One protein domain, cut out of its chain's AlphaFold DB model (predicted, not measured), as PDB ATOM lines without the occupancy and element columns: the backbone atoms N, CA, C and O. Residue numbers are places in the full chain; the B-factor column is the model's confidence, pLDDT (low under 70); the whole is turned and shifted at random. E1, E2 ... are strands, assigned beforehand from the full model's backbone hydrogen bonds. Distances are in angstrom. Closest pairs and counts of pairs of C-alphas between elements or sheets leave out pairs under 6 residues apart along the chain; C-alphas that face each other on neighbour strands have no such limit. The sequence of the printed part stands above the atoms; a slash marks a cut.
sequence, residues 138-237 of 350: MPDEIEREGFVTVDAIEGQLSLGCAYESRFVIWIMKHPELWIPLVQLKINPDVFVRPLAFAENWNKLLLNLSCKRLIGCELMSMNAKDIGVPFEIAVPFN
ATOM      1  N   MET A 138      -9.515 -25.205  10.633       87.19
ATOM      2  CA  MET A 138      -8.095 -25.088  10.977       87.19
ATOM      3  C   MET A 138      -7.287 -24.873   9.688       87.19
ATOM      4  O   MET A 138      -7.799 -25.231   8.629       87.19
ATOM      5  N   PRO A 139      -6.067 -24.310   9.761       83.25
ATOM      6  CA  PRO A 139      -5.197 -24.226   8.592       83.25
ATOM      7  C   PRO A 139      -4.884 -25.623   8.038       83.25
ATOM      8  O   PRO A 139      -4.646 -26.561   8.806       83.25
ATOM      9  N   ASP A 140      -4.878 -25.748   6.710       78.44
ATOM     10  CA  ASP A 140      -4.630 -27.012   6.005       78.44
ATOM     11  C   ASP A 140      -3.161 -27.460   6.129       78.44
ATOM     12  O   ASP A 140      -2.853 -28.646   6.011       78.44
ATOM     13  N   GLU A 141      -2.256 -26.519   6.412       73.12
ATOM     14  CA  GLU A 141      -0.812 -26.718   6.565       73.12
ATOM     15  C   GLU A 141      -0.413 -27.374   7.898       73.12
ATOM     16  O   GLU A 141       0.765 -27.660   8.134       73.12
ATOM     17  N   ILE A 142      -1.364 -27.604   8.808       73.69
ATOM     18  CA  ILE A 142      -1.088 -28.338  10.042       73.69
ATOM     19  C   ILE A 142      -0.882 -29.816   9.690       73.69
ATOM     20  O   ILE A 142      -1.832 -30.559   9.437       73.69
ATOM     21  N   GLU A 143       0.387 -30.235   9.686       64.75
ATOM     22  CA  GLU A 143       0.801 -31.636   9.603       64.75
ATOM     23  C   GLU A 143      -0.022 -32.474  10.592       64.75
ATOM     24  O   GLU A 143      -0.150 -32.151  11.775       64.75
ATOM     25  N   ARG A 144      -0.615 -33.557  10.085       62.00
ATOM     26  CA  ARG A 144      -1.655 -34.331  10.784       62.00
ATOM     27  C   ARG A 144      -1.147 -35.109  12.002       62.00
ATOM     28  O   ARG A 144      -1.953 -35.731  12.689       62.00
ATOM     29  N   GLU A 145       0.156 -35.063  12.255       58.41
ATOM     30  CA  GLU A 145       0.854 -35.868  13.258       58.41
ATOM     31  C   GLU A 145       1.413 -35.028  14.422       58.41
ATOM     32  O   GLU A 145       1.786 -35.583  15.451       58.41
ATOM     33  N   GLY A 146       1.405 -33.693  14.310       67.75
ATOM     34  CA  GLY A 146       1.932 -32.785  15.333       67.75
ATOM     35  C   GLY A 146       0.992 -32.545  16.521       67.75
ATOM     36  O   GLY A 146      -0.233 -32.656  16.408       67.75
ATOM     37  N   PHE A 147       1.549 -32.167  17.676       75.88
ATOM     38  CA  PHE A 147       0.762 -31.740  18.840       75.88
ATOM     39  C   PHE A 147       0.237 -30.315  18.635       75.88
ATOM     40  O   PHE A 147       1.000 -29.410  18.284       75.88
ATOM     41  N   VAL A 148      -1.062 -30.109  18.877       84.19
ATOM     42  CA  VAL A 148      -1.713 -28.805  18.693       84.19
ATOM     43  C   VAL A 148      -2.302 -28.292  20.004       84.19
ATOM     44  O   VAL A 148      -3.120 -28.953  20.642       84.19
ATOM     45  N   THR A 149      -1.940 -27.067  20.372       85.81
ATOM     46  CA  THR A 149      -2.538 -26.315  21.481       85.81
ATOM     47  C   THR A 149      -3.397 -25.176  20.962       85.81
ATOM     48  O   THR A 149      -3.106 -24.613  19.911       85.81
ATOM     49  N   VAL A 150      -4.402 -24.775  21.736       89.38
ATOM     50  CA  VAL A 150      -5.200 -23.573  21.469       89.38
ATOM     51  C   VAL A 150      -5.115 -22.616  22.648       89.38
ATOM     52  O   VAL A 150      -5.212 -23.043  23.799       89.38
ATOM     53  N   ASP A 151      -4.940 -21.332  22.351       89.00
ATOM     54  CA  ASP A 151      -4.898 -20.267  23.352       89.00
ATOM     55  C   ASP A 151      -5.508 -18.963  22.820       89.00
ATOM     56  O   ASP A 151      -5.765 -18.827  21.620       89.00
ATOM     57  N   ALA A 152      -5.722 -17.996  23.706       87.44
ATOM     58  CA  ALA A 152      -6.129 -16.641  23.356       87.44
ATOM     59  C   ALA A 152      -4.968 -15.663  23.590       87.44
ATOM     60  O   ALA A 152      -4.455 -15.565  24.700       87.44
ATOM     61  N   ILE A 153      -4.591 -14.902  22.561       82.81
ATOM     62  CA  ILE A 153      -3.537 -13.882  22.637       82.81
ATOM     63  C   ILE A 153      -4.146 -12.556  22.199       82.81
ATOM     64  O   ILE A 153      -4.621 -12.447  21.071       82.81
ATOM     65  N   GLU A 154      -4.160 -11.560  23.086       78.62
ATOM     66  CA  GLU A 154      -4.705 -10.216  22.808       78.62
ATOM     67  C   GLU A 154      -6.122 -10.231  22.206       78.62
ATOM     68  O   GLU A 154      -6.458  -9.480  21.291       78.62
ATOM     69  N   GLY A 155      -6.970 -11.142  22.693       82.00
ATOM     70  CA  GLY A 155      -8.336 -11.300  22.190       82.00
ATOM     71  C   GLY A 155      -8.435 -11.946  20.805       82.00
ATOM     72  O   GLY A 155      -9.522 -11.975  20.240       82.00
ATOM     73  N   GLN A 156      -7.348 -12.488  20.256       87.38
ATOM     74  CA  GLN A 156      -7.359 -13.301  19.041       87.38
ATOM     75  C   GLN A 156      -7.184 -14.779  19.388       87.38
ATOM     76  O   GLN A 156      -6.493 -15.135  20.345       87.38
ATOM     77  N   LEU A 157      -7.806 -15.652  18.595       91.69
ATOM     78  CA  LEU A 157      -7.610 -17.089  18.736       91.69
ATOM     79  C   LEU A 157      -6.262 -17.482  18.132       91.69
ATOM     80  O   LEU A 157      -5.923 -17.054  17.026       91.69
ATOM     81  N   SER A 158      -5.519 -18.313  18.852       90.75
ATOM     82  CA  SER A 158      -4.206 -18.790  18.441       90.75
ATOM     83  C   SER A 158      -4.115 -20.308  18.490       90.75
ATOM     84  O   SER A 158      -4.734 -20.950  19.342       90.75
ATOM     85  N   LEU A 159      -3.324 -20.871  17.579       90.44
ATOM     86  CA  LEU A 159      -2.922 -22.272  17.611       90.44
ATOM     87  C   LEU A 159      -1.409 -22.355  17.738       90.44
ATOM     88  O   LEU A 159      -0.683 -21.660  17.038       90.44
ATOM     89  N   GLY A 160      -0.942 -23.222  18.623       86.94
ATOM     90  CA  GLY A 160       0.458 -23.612  18.701       86.94
ATOM     91  C   GLY A 160       0.610 -25.001  18.106       86.94
ATOM     92  O   GLY A 160      -0.060 -25.923  18.565       86.94
ATOM     93  N   CYS A 161       1.445 -25.148  17.086       85.38
ATOM     94  CA  CYS A 161       1.641 -26.406  16.376       85.38
ATOM     95  C   CYS A 161       3.095 -26.844  16.514       85.38
ATOM     96  O   CYS A 161       3.995 -26.159  16.023       85.38
ATOM     97  N   ALA A 162       3.311 -27.978  17.178       79.62
ATOM     98  CA  ALA A 162       4.612 -28.621  17.268       79.62
ATOM     99  C   ALA A 162       4.783 -29.618  16.119       79.62
ATOM    100  O   ALA A 162       3.948 -30.502  15.927       79.62
ATOM    101  N   TYR A 163       5.880 -29.467  15.391       77.50
ATOM    102  CA  TYR A 163       6.346 -30.351  14.330       77.50
ATOM    103  C   TYR A 163       7.695 -30.956  14.743       77.50
ATOM    104  O   TYR A 163       8.287 -30.519  15.731       77.50
ATOM    105  N   GLU A 164       8.225 -31.913  13.977       75.50
ATOM    106  CA  GLU A 164       9.459 -32.635  14.341       75.50
ATOM    107  C   GLU A 164      10.664 -31.729  14.649       75.50
ATOM    108  O   GLU A 164      11.483 -32.059  15.500       75.50
ATOM    109  N   SER A 165      10.791 -30.586  13.968       75.88
ATOM    110  CA  SER A 165      11.959 -29.690  14.081       75.88
ATOM    111  C   SER A 165      11.610 -28.216  14.296       75.88
ATOM    112  O   SER A 165      12.491 -27.349  14.318       75.88
ATOM    113  N   ARG A 166      10.318 -27.897  14.413       80.44
ATOM    114  CA  ARG A 166       9.837 -26.516  14.466       80.44
ATOM    115  C   ARG A 166       8.533 -26.407  15.242       80.44
ATOM    116  O   ARG A 166       7.740 -27.338  15.289       80.44
ATOM    117  N   PHE A 167       8.283 -25.226  15.780       81.56
ATOM    118  CA  PHE A 167       7.016 -24.843  16.378       81.56
ATOM    119  C   PHE A 167       6.469 -23.622  15.647       81.56
ATOM    120  O   PHE A 167       7.192 -22.643  15.467       81.56
ATOM    121  N   VAL A 168       5.207 -23.659  15.225       85.69
ATOM    122  CA  VAL A 168       4.555 -22.518  14.567       85.69
ATOM    123  C   VAL A 168       3.374 -22.050  15.394       85.69
ATOM    124  O   VAL A 168       2.516 -22.844  15.777       85.69
ATOM    125  N   ILE A 169       3.324 -20.745  15.642       86.81
ATOM    126  CA  ILE A 169       2.169 -20.083  16.242       86.81
ATOM    127  C   ILE A 169       1.330 -19.507  15.110       86.81
ATOM    128  O   ILE A 169       1.811 -18.664  14.359       86.81
ATOM    129  N   TRP A 170       0.078 -19.930  15.012       89.62
ATOM    130  CA  TRP A 170      -0.910 -19.408  14.078       89.62
ATOM    131  C   TRP A 170      -1.884 -18.478  14.792       89.62
ATOM    132  O   TRP A 170      -2.257 -18.729  15.937       89.62
ATOM    133  N   ILE A 171      -2.344 -17.436  14.103       89.38
ATOM    134  CA  ILE A 171      -3.393 -16.526  14.578       89.38
ATOM    135  C   ILE A 171      -4.566 -16.558  13.609       89.38
ATOM    136  O   ILE A 171      -4.391 -16.490  12.392       89.38
ATOM    137  N   MET A 172      -5.773 -16.610  14.160       89.69
ATOM    138  CA  MET A 172      -7.005 -16.496  13.398       89.69
ATOM    139  C   MET A 172      -7.327 -15.018  13.158       89.69
ATOM    140  O   MET A 172      -7.580 -14.271  14.105       89.69
ATOM    141  N   LYS A 173      -7.324 -14.575  11.896       85.00
ATOM    142  CA  LYS A 173      -7.688 -13.188  11.544       85.00
ATOM    143  C   LYS A 173      -9.175 -13.032  11.284       85.00
ATOM    144  O   LYS A 173      -9.784 -12.069  11.744       85.00
ATOM    145  N   HIS A 174      -9.757 -13.997  10.587       80.00
ATOM    146  CA  HIS A 174     -11.183 -14.073  10.300       80.00
ATOM    147  C   HIS A 174     -11.645 -15.527  10.432       80.00
ATOM    148  O   HIS A 174     -10.795 -16.421  10.468       80.00
ATOM    149  N   PRO A 175     -12.964 -15.792  10.519       80.75
ATOM    150  CA  PRO A 175     -13.508 -17.138  10.366       80.75
ATOM    151  C   PRO A 175     -12.808 -17.882   9.229       80.75
ATOM    152  O   PRO A 175     -12.847 -17.429   8.092       80.75
ATOM    153  N   GLU A 176     -12.126 -18.976   9.577       76.31
ATOM    154  CA  GLU A 176     -11.417 -19.873   8.651       76.31
ATOM    155  C   GLU A 176     -10.160 -19.295   7.965       76.31
ATOM    156  O   GLU A 176      -9.494 -20.026   7.241       76.31
ATOM    157  N   LEU A 177      -9.759 -18.046   8.248       87.69
ATOM    158  CA  LEU A 177      -8.492 -17.473   7.776       87.69
ATOM    159  C   LEU A 177      -7.443 -17.471   8.890       87.69
ATOM    160  O   LEU A 177      -7.515 -16.680   9.842       87.69
ATOM    161  N   TRP A 178      -6.434 -18.314   8.710       90.31
ATOM    162  CA  TRP A 178      -5.304 -18.459   9.612       90.31
ATOM    163  C   TRP A 178      -4.020 -17.980   8.959       90.31
ATOM    164  O   TRP A 178      -3.804 -18.174   7.766       90.31
ATOM    165  N   ILE A 179      -3.161 -17.367   9.762       87.69
ATOM    166  CA  ILE A 179      -1.847 -16.904   9.329       87.69
ATOM    167  C   ILE A 179      -0.777 -17.367  10.319       87.69
ATOM    168  O   ILE A 179      -1.049 -17.411  11.526       87.69
ATOM    169  N   PRO A 180       0.433 -17.701   9.856       86.56
ATOM    170  CA  PRO A 180       1.544 -17.965  10.750       86.56
ATOM    171  C   PRO A 180       2.051 -16.634  11.320       86.56
ATOM    172  O   PRO A 180       2.352 -15.702  10.581       86.56
ATOM    173  N   LEU A 181       2.128 -16.539  12.644       82.94
ATOM    174  CA  LEU A 181       2.650 -15.375  13.356       82.94
ATOM    175  C   LEU A 181       4.147 -15.502  13.614       82.94
ATOM    176  O   LEU A 181       4.871 -14.551  13.376       82.94
ATOM    177  N   VAL A 182       4.602 -16.645  14.131       82.06
ATOM    178  CA  VAL A 182       6.018 -16.904  14.441       82.06
ATOM    179  C   VAL A 182       6.333 -18.359  14.133       82.06
ATOM    180  O   VAL A 182       5.549 -19.242  14.493       82.06
ATOM    181  N   GLN A 183       7.496 -18.611  13.533       84.19
ATOM    182  CA  GLN A 183       8.088 -19.941  13.449       84.19
ATOM    183  C   GLN A 183       9.372 -20.002  14.279       84.19
ATOM    184  O   GLN A 183      10.287 -19.198  14.109       84.19
ATOM    185  N   LEU A 184       9.444 -20.995  15.158       80.38
ATOM    186  CA  LEU A 184      10.558 -21.223  16.066       80.38
ATOM    187  C   LEU A 184      11.215 -22.561  15.735       80.38
ATOM    188  O   LEU A 184      10.524 -23.568  15.591       80.38
ATOM    189  N   LYS A 185      12.545 -22.598  15.665       80.62
ATOM    190  CA  LYS A 185      13.300 -23.861  15.647       80.62
ATOM    191  C   LYS A 185      13.455 -24.355  17.078       80.62
ATOM    192  O   LYS A 185      14.199 -23.760  17.854       80.62
ATOM    193  N   ILE A 186      12.708 -25.394  17.440       73.88
ATOM    194  CA  ILE A 186      12.683 -25.946  18.797       73.88
ATOM    195  C   ILE A 186      12.581 -27.466  18.697       73.88
ATOM    196  O   ILE A 186      11.924 -27.984  17.795       73.88
ATOM    197  N   ASN A 187      13.223 -28.163  19.634       69.38
ATOM    198  CA  ASN A 187      13.068 -29.603  19.790       69.38
ATOM    199  C   ASN A 187      11.591 -29.972  20.029       69.38
ATOM    200  O   ASN A 187      10.898 -29.249  20.754       69.38
ATOM    201  N   PRO A 188      11.133 -31.115  19.494       62.44
ATOM    202  CA  PRO A 188       9.726 -31.519  19.528       62.44
ATOM    203  C   PRO A 188       9.187 -31.736  20.953       62.44
ATOM    204  O   PRO A 188       7.991 -31.589  21.187       62.44
ATOM    205  N   ASP A 189      10.064 -31.999  21.928       66.62
ATOM    206  CA  ASP A 189       9.693 -32.226  23.334       66.62
ATOM    207  C   ASP A 189       9.362 -30.939  24.115       66.62
ATOM    208  O   ASP A 189       8.944 -30.989  25.276       66.62
ATOM    209  N   VAL A 190       9.584 -29.763  23.522       68.12
ATOM    210  CA  VAL A 190       9.383 -28.481  24.203       68.12
ATOM    211  C   VAL A 190       7.990 -27.943  23.905       68.12
ATOM    212  O   VAL A 190       7.700 -27.465  22.810       68.12
ATOM    213  N   PHE A 191       7.139 -27.914  24.928       70.00
ATOM    214  CA  PHE A 191       5.853 -27.225  24.844       70.00
ATOM    215  C   PHE A 191       6.065 -25.715  24.806       70.00
ATOM    216  O   PHE A 191       6.783 -25.175  25.646       70.00
ATOM    217  N   VAL A 192       5.414 -25.027  23.876       75.31
ATOM    218  CA  VAL A 192       5.472 -23.568  23.756       75.31
ATOM    219  C   VAL A 192       4.066 -23.025  23.928       75.31
ATOM    220  O   VAL A 192       3.132 -23.464  23.258       75.31
ATOM    221  N   ARG A 193       3.915 -22.052  24.821       77.06
ATOM    222  CA  ARG A 193       2.655 -21.359  25.060       77.06
ATOM    223  C   ARG A 193       2.861 -19.853  24.909       77.06
ATOM    224  O   ARG A 193       3.586 -19.271  25.718       77.06
ATOM    225  N   PRO A 194       2.256 -19.210  23.904       79.12
ATOM    226  CA  PRO A 194       2.284 -17.759  23.813       79.12
ATOM    227  C   PRO A 194       1.461 -17.134  24.942       79.12
ATOM    228  O   PRO A 194       0.386 -17.627  25.270       79.12
ATOM    229  N   LEU A 195       1.982 -16.068  25.551       78.06
ATOM    230  CA  LEU A 195       1.344 -15.410  26.691       78.06
ATOM    231  C   LEU A 195       0.765 -14.044  26.328       78.06
ATOM    232  O   LEU A 195      -0.412 -13.794  26.562       78.06
ATOM    233  N   ALA A 196       1.600 -13.150  25.804       78.06
ATOM    234  CA  ALA A 196       1.218 -11.772  25.521       78.06
ATOM    235  C   ALA A 196       2.229 -11.109  24.589       78.06
ATOM    236  O   ALA A 196       3.388 -11.533  24.513       78.06
ATOM    237  N   PHE A 197       1.806 -10.033  23.937       78.88
ATOM    238  CA  PHE A 197       2.746  -9.114  23.316       78.88
ATOM    239  C   PHE A 197       3.303  -8.150  24.371       78.88
ATOM    240  O   PHE A 197       2.628  -7.770  25.325       78.88
ATOM    241  N   ALA A 198       4.554  -7.755  24.198       74.69
ATOM    242  CA  ALA A 198       5.258  -6.795  25.030       74.69
ATOM    243  C   ALA A 198       5.883  -5.708  24.150       74.69
ATOM    244  O   ALA A 198       5.971  -5.848  22.928       74.69
ATOM    245  N   GLU A 199       6.299  -4.611  24.787       76.75
ATOM    246  CA  GLU A 199       7.038  -3.518  24.141       76.75
ATOM    247  C   GLU A 199       6.353  -2.997  22.864       76.75
ATOM    248  O   GLU A 199       6.953  -2.944  21.796       76.75
ATOM    249  N   ASN A 200       5.070  -2.626  22.965       73.38
ATOM    250  CA  ASN A 200       4.272  -2.117  21.840       73.38
ATOM    251  C   ASN A 200       4.221  -3.067  20.634       73.38
ATOM    252  O   ASN A 200       4.321  -2.615  19.497       73.38
ATOM    253  N   TRP A 201       4.012  -4.363  20.882       74.50
ATOM    254  CA  TRP A 201       3.935  -5.408  19.849       74.50
ATOM    255  C   TRP A 201       5.273  -5.767  19.192       74.50
ATOM    256  O   TRP A 201       5.287  -6.554  18.250       74.50
ATOM    257  N   ASN A 202       6.395  -5.272  19.722       73.31
ATOM    258  CA  ASN A 202       7.730  -5.623  19.231       73.31
ATOM    259  C   ASN A 202       8.271  -6.920  19.831       73.31
ATOM    260  O   ASN A 202       9.266  -7.441  19.341       73.31
ATOM    261  N   LYS A 203       7.673  -7.446  20.905       81.06
ATOM    262  CA  LYS A 203       8.088  -8.724  21.492       81.06
ATOM    263  C   LYS A 203       6.893  -9.623  21.752       81.06
ATOM    264  O   LYS A 203       5.857  -9.155  22.209       81.06
ATOM    265  N   LEU A 204       7.047 -10.919  21.506       82.50
ATOM    266  CA  LEU A 204       6.102 -11.948  21.930       82.50
ATOM    267  C   LEU A 204       6.682 -12.699  23.128       82.50
ATOM    268  O   LEU A 204       7.752 -13.297  23.030       82.50
ATOM    269  N   LEU A 205       5.976 -12.681  24.255       82.88
ATOM    270  CA  LEU A 205       6.343 -13.449  25.437       82.88
ATOM    271  C   LEU A 205       5.843 -14.886  25.298       82.88
ATOM    272  O   LEU A 205       4.652 -15.133  25.097       82.88
ATOM    273  N   LEU A 206       6.763 -15.832  25.436       81.69
ATOM    274  CA  LEU A 206       6.533 -17.261  25.299       81.69
ATOM    275  C   LEU A 206       6.895 -17.971  26.596       81.69
ATOM    276  O   LEU A 206       7.980 -17.777  27.142       81.69
ATOM    277  N   ASN A 207       6.014 -18.846  27.059       79.75
ATOM    278  CA  ASN A 207       6.322 -19.812  28.098       79.75
ATOM    279  C   ASN A 207       6.748 -21.133  27.454       79.75
ATOM    280  O   ASN A 207       5.983 -21.745  26.709       79.75
ATOM    281  N   LEU A 208       7.961 -21.578  27.762       78.62
ATOM    282  CA  LEU A 208       8.475 -22.876  27.363       78.62
ATOM    283  C   LEU A 208       8.324 -23.886  28.500       78.62
ATOM    284  O   LEU A 208       8.984 -23.794  29.539       78.62
ATOM    285  N   SER A 209       7.490 -24.897  28.258       71.88
ATOM    286  CA  SER A 209       7.301 -26.088  29.095       71.88
ATOM    287  C   SER A 209       6.955 -25.775  30.550       71.88
ATOM    288  O   SER A 209       7.329 -26.529  31.444       71.88
ATOM    289  N   CYS A 210       6.279 -24.647  30.791       68.06
ATOM    290  CA  CYS A 210       5.949 -24.131  32.121       68.06
ATOM    291  C   CYS A 210       7.173 -23.844  33.009       68.06
ATOM    292  O   CYS A 210       7.022 -23.713  34.219       68.06
ATOM    293  N   LYS A 211       8.378 -23.762  32.429       71.75
ATOM    294  CA  LYS A 211       9.651 -23.651  33.164       71.75
ATOM    295  C   LYS A 211      10.418 -22.375  32.857       71.75
ATOM    296  O   LYS A 211      11.137 -21.885  33.716       71.75
ATOM    297  N   ARG A 212      10.327 -21.866  31.626       73.44
ATOM    298  CA  ARG A 212      11.108 -20.704  31.180       73.44
ATOM    299  C   ARG A 212      10.226 -19.709  30.452       73.44
ATOM    300  O   ARG A 212       9.388 -20.107  29.649       73.44
ATOM    301  N   LEU A 213      10.460 -18.429  30.702       77.25
ATOM    302  CA  LEU A 213       9.851 -17.328  29.968       77.25
ATOM    303  C   LEU A 213      10.883 -16.765  28.989       77.25
ATOM    304  O   LEU A 213      12.016 -16.500  29.382       77.25
ATOM    305  N   ILE A 214      10.505 -16.594  27.725       77.88
ATOM    306  CA  ILE A 214      11.371 -16.032  26.684       77.88
ATOM    307  C   ILE A 214      10.630 -14.902  25.972       77.88
ATOM    308  O   ILE A 214       9.458 -15.046  25.633       77.88
ATOM    309  N   GLY A 215      11.318 -13.786  25.739       77.69
ATOM    310  CA  GLY A 215      10.862 -12.729  24.840       77.69
ATOM    311  C   GLY A 215      11.395 -12.966  23.432       77.69
ATOM    312  O   GLY A 215      12.596 -13.112  23.236       77.69
ATOM    313  N   CYS A 216      10.499 -13.019  22.457       74.75
ATOM    314  CA  CYS A 216      10.816 -13.216  21.053       74.75
ATOM    315  C   CYS A 216      10.662 -11.880  20.318       74.75
ATOM    316  O   CYS A 216       9.556 -11.345  20.281       74.75
ATOM    317  N   GLU A 217      11.750 -11.317  19.787       73.38
ATOM    318  CA  GLU A 217      11.705 -10.043  19.060       73.38
ATOM    319  C   GLU A 217      11.001 -10.190  17.709       73.38
ATOM    320  O   GLU A 217      11.392 -10.969  16.844       73.38
ATOM    321  N   LEU A 218       9.951  -9.396  17.544       67.62
ATOM    322  CA  LEU A 218       9.188  -9.197  16.328       67.62
ATOM    323  C   LEU A 218       9.727  -7.906  15.700       67.62
ATOM    324  O   LEU A 218       9.273  -6.810  16.024       67.62
ATOM    325  N   MET A 219      10.763  -8.009  14.866       53.50
ATOM    326  CA  MET A 219      11.327  -6.841  14.176       53.50
ATOM    327  C   MET A 219      10.211  -6.084  13.432       53.50
ATOM    328  O   MET A 219       9.421  -6.703  12.724       53.50
ATOM    329  N   SER A 220      10.144  -4.764  13.662       45.84
ATOM    330  CA  SER A 220       9.084  -3.809  13.283       45.84
ATOM    331  C   SER A 220       8.038  -4.341  12.293       45.84
ATOM    332  O   SER A 220       8.205  -4.240  11.076       45.84
ATOM    333  N   MET A 221       6.931  -4.858  12.825       42.16
ATOM    334  CA  MET A 221       5.741  -5.185  12.046       42.16
ATOM    335  C   MET A 221       5.183  -3.908  11.403       42.16
ATOM    336  O   MET A 221       4.495  -3.126  12.059       42.16
ATOM    337  N   ASN A 222       5.403  -3.691  10.105       38.62
ATOM    338  CA  ASN A 222       4.454  -2.870   9.363       38.62
ATOM    339  C   ASN A 222       3.163  -3.686   9.265       38.62
ATOM    340  O   ASN A 222       3.179  -4.842   8.856       38.62
ATOM    341  N   ALA A 223       2.019  -3.094   9.614       36.62
ATOM    342  CA  ALA A 223       0.712  -3.768   9.637       36.62
ATOM    343  C   ALA A 223       0.287  -4.427   8.296       36.62
ATOM    344  O   ALA A 223      -0.737  -5.104   8.239       36.62
ATOM    345  N   LYS A 224       1.058  -4.229   7.219       40.81
ATOM    346  CA  LYS A 224       0.892  -4.853   5.900       40.81
ATOM    347  C   LYS A 224       1.610  -6.207   5.751       40.81
ATOM    348  O   LYS A 224       1.256  -6.947   4.842       40.81
ATOM    349  N   ASP A 225       2.528  -6.560   6.651       40.81
ATOM    350  CA  ASP A 225       3.431  -7.721   6.512       40.81
ATOM    351  C   ASP A 225       2.931  -8.985   7.233       40.81
ATOM    352  O   ASP A 225       3.635  -9.984   7.350       40.81
ATOM    353  N   ILE A 226       1.667  -8.977   7.662       43.78
ATOM    354  CA  ILE A 226       0.964 -10.055   8.378       43.78
ATOM    355  C   ILE A 226       0.913 -11.395   7.585       43.78
ATOM    356  O   ILE A 226       0.443 -12.404   8.101       43.78
ATOM    357  N   GLY A 227       1.402 -11.437   6.341       36.22
ATOM    358  CA  GLY A 227       1.318 -12.592   5.441       36.22
ATOM    359  C   GLY A 227       2.589 -13.428   5.250       36.22
ATOM    360  O   GLY A 227       2.535 -14.356   4.446       36.22
ATOM    361  N   VAL A 228       3.716 -13.135   5.915       33.88
ATOM    362  CA  VAL A 228       4.973 -13.883   5.692       33.88
ATOM    363  C   VAL A 228       5.490 -14.500   7.000       33.88
ATOM    364  O   VAL A 228       5.786 -13.755   7.934       33.88
ATOM    365  N   PRO A 229       5.631 -15.839   7.100       38.91
ATOM    366  CA  PRO A 229       6.254 -16.464   8.262       38.91
ATOM    367  C   PRO A 229       7.734 -16.068   8.343       38.91
ATOM    368  O   PRO A 229       8.481 -16.269   7.387       38.91
ATOM    369  N   PHE A 230       8.168 -15.533   9.484       42.84
ATOM    370  CA  PHE A 230       9.584 -15.300   9.778       42.84
ATOM    371  C   PHE A 230      10.126 -16.381  10.717       42.84
ATOM    372  O   PHE A 230       9.428 -16.897  11.596       42.84
ATOM    373  N   GLU A 231      11.387 -16.743  10.494       40.59
ATOM    374  CA  GLU A 231      12.091 -17.799  11.208       40.59
ATOM    375  C   GLU A 231      12.935 -17.192  12.330       40.59
ATOM    376  O   GLU A 231      13.805 -16.360  12.076       40.59
ATOM    377  N   ILE A 232      12.692 -17.611  13.572       45.78
ATOM    378  CA  ILE A 232      13.498 -17.202  14.723       45.78
ATOM    379  C   ILE A 232      14.192 -18.435  15.292       45.78
ATOM    380  O   ILE A 232      13.562 -19.396  15.746       45.78
ATOM    381  N   ALA A 233      15.522 -18.405  15.262       38.62
ATOM    382  CA  ALA A 233      16.347 -19.356  15.986       38.62
ATOM    383  C   ALA A 233      16.386 -18.926  17.455       38.62
ATOM    384  O   ALA A 233      16.874 -17.844  17.771       38.62
ATOM    385  N   VAL A 234      15.858 -19.758  18.350       40.84
ATOM    386  CA  VAL A 234      16.016 -19.554  19.792       40.84
ATOM    387  C   VAL A 234      17.352 -20.196  20.178       40.84
ATOM    388  O   VAL A 234      17.447 -21.424  20.121       40.84
ATOM    389  N   PRO A 235      18.405 -19.428  20.519       32.72
ATOM    390  CA  PRO A 235      19.687 -20.019  20.870       32.72
ATOM    391  C   PRO A 235      19.550 -20.797  22.183       32.72
ATOM    392  O   PRO A 235      19.266 -20.236  23.239       32.72
ATOM    393  N   PHE A 236      19.759 -22.109  22.114       33.03
ATOM    394  CA  PHE A 236      20.033 -22.941  23.278       33.03
ATOM    395  C   PHE A 236      21.552 -23.038  23.426       33.03
ATOM    396  O   PHE A 236      22.175 -23.854  22.758       33.03
ATOM    397  N   ASN A 237      22.143 -22.234  24.310       29.20
ATOM    398  CA  ASN A 237      23.431 -22.598  24.893       29.20
ATOM    399  C   ASN A 237      23.154 -23.297  26.225       29.20
ATOM    400  O   ASN A 237      22.794 -22.663  27.215       29.20
TER     401      ASN A 237
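AT A GLANCE: This is residues 138 to 237 of the 350 residues of the protein "F-box family protein" of Striga asiatica (UniProt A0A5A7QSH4). This is a small sandwich: a strongly twisted sheet of five strands, E1 E2 E3 E4 E8, with a three-stranded sheet, E5 E6 E7, face to face with it, their strands crossed at 52 degrees. Two meanders, E1 to E4 and E5 to E7, each strand the antiparallel neighbour of the one before, make most of it; a long link leads from E7 back to short E8 at the larger sheet's edge. The printed part has 100 residues with eight named strands, E1 to E8 along the chain, and no named helix: all strand. The larger sheet is mixed, the smaller antiparallel; the whole is compact, with a radius of gyration of the C-alphas of 12.8 A and spans of 34 by 33 by 21 A.

HOW THE PARTS SIT: Start at E4, residues 177 to 185: it forms a hairpin with E3, residues 167 to 174, where N 169 and O 182 are 2.9 A apart. Next comes E2, residues 156 to 162, with N 159 and O 170 at 2.9 A, then edge strand E1, residues 147 to 153, with N 151 and O 158 at 3.0 A. Parallel to E4 you find E8, residues 231 to 233, with N 232 and O 183 at 2.9 A. In the other sheet, E5, residues 192 to 198, and E6, residues 203 to 208, form a hairpin with N 195 and O 205 at 2.9 A; E6 and E7, residues 212 to 217, form another, with N 206 and O 214 at 2.8 A. Between the sheets, the closest C-alphas of E1 and E5 are those of Ile 153 and Ala 196, 5.9 A apart.

IN THESE COORDINATES: Find C-alpha 147 at (0.762, -31.740, 18.840), where E1 begins. E4 runs 24.0 A from C-alpha 177 at (-8.492, -17.473, 7.776), and E3 measures 22.0 A. E8 ends at C-alpha 233, at (16.347, -19.356, 15.986).

THE WHOLE: The C-alphas farthest apart, of Pro 175 and Asn 237, are 40.1 A apart. The printed part has no cut; E7 to E8 is the long link. Mean pLDDT of the printed part is 71.6; look for values under 70 at residues 143 to 146, 187 to 190, 210 and 218 to 237.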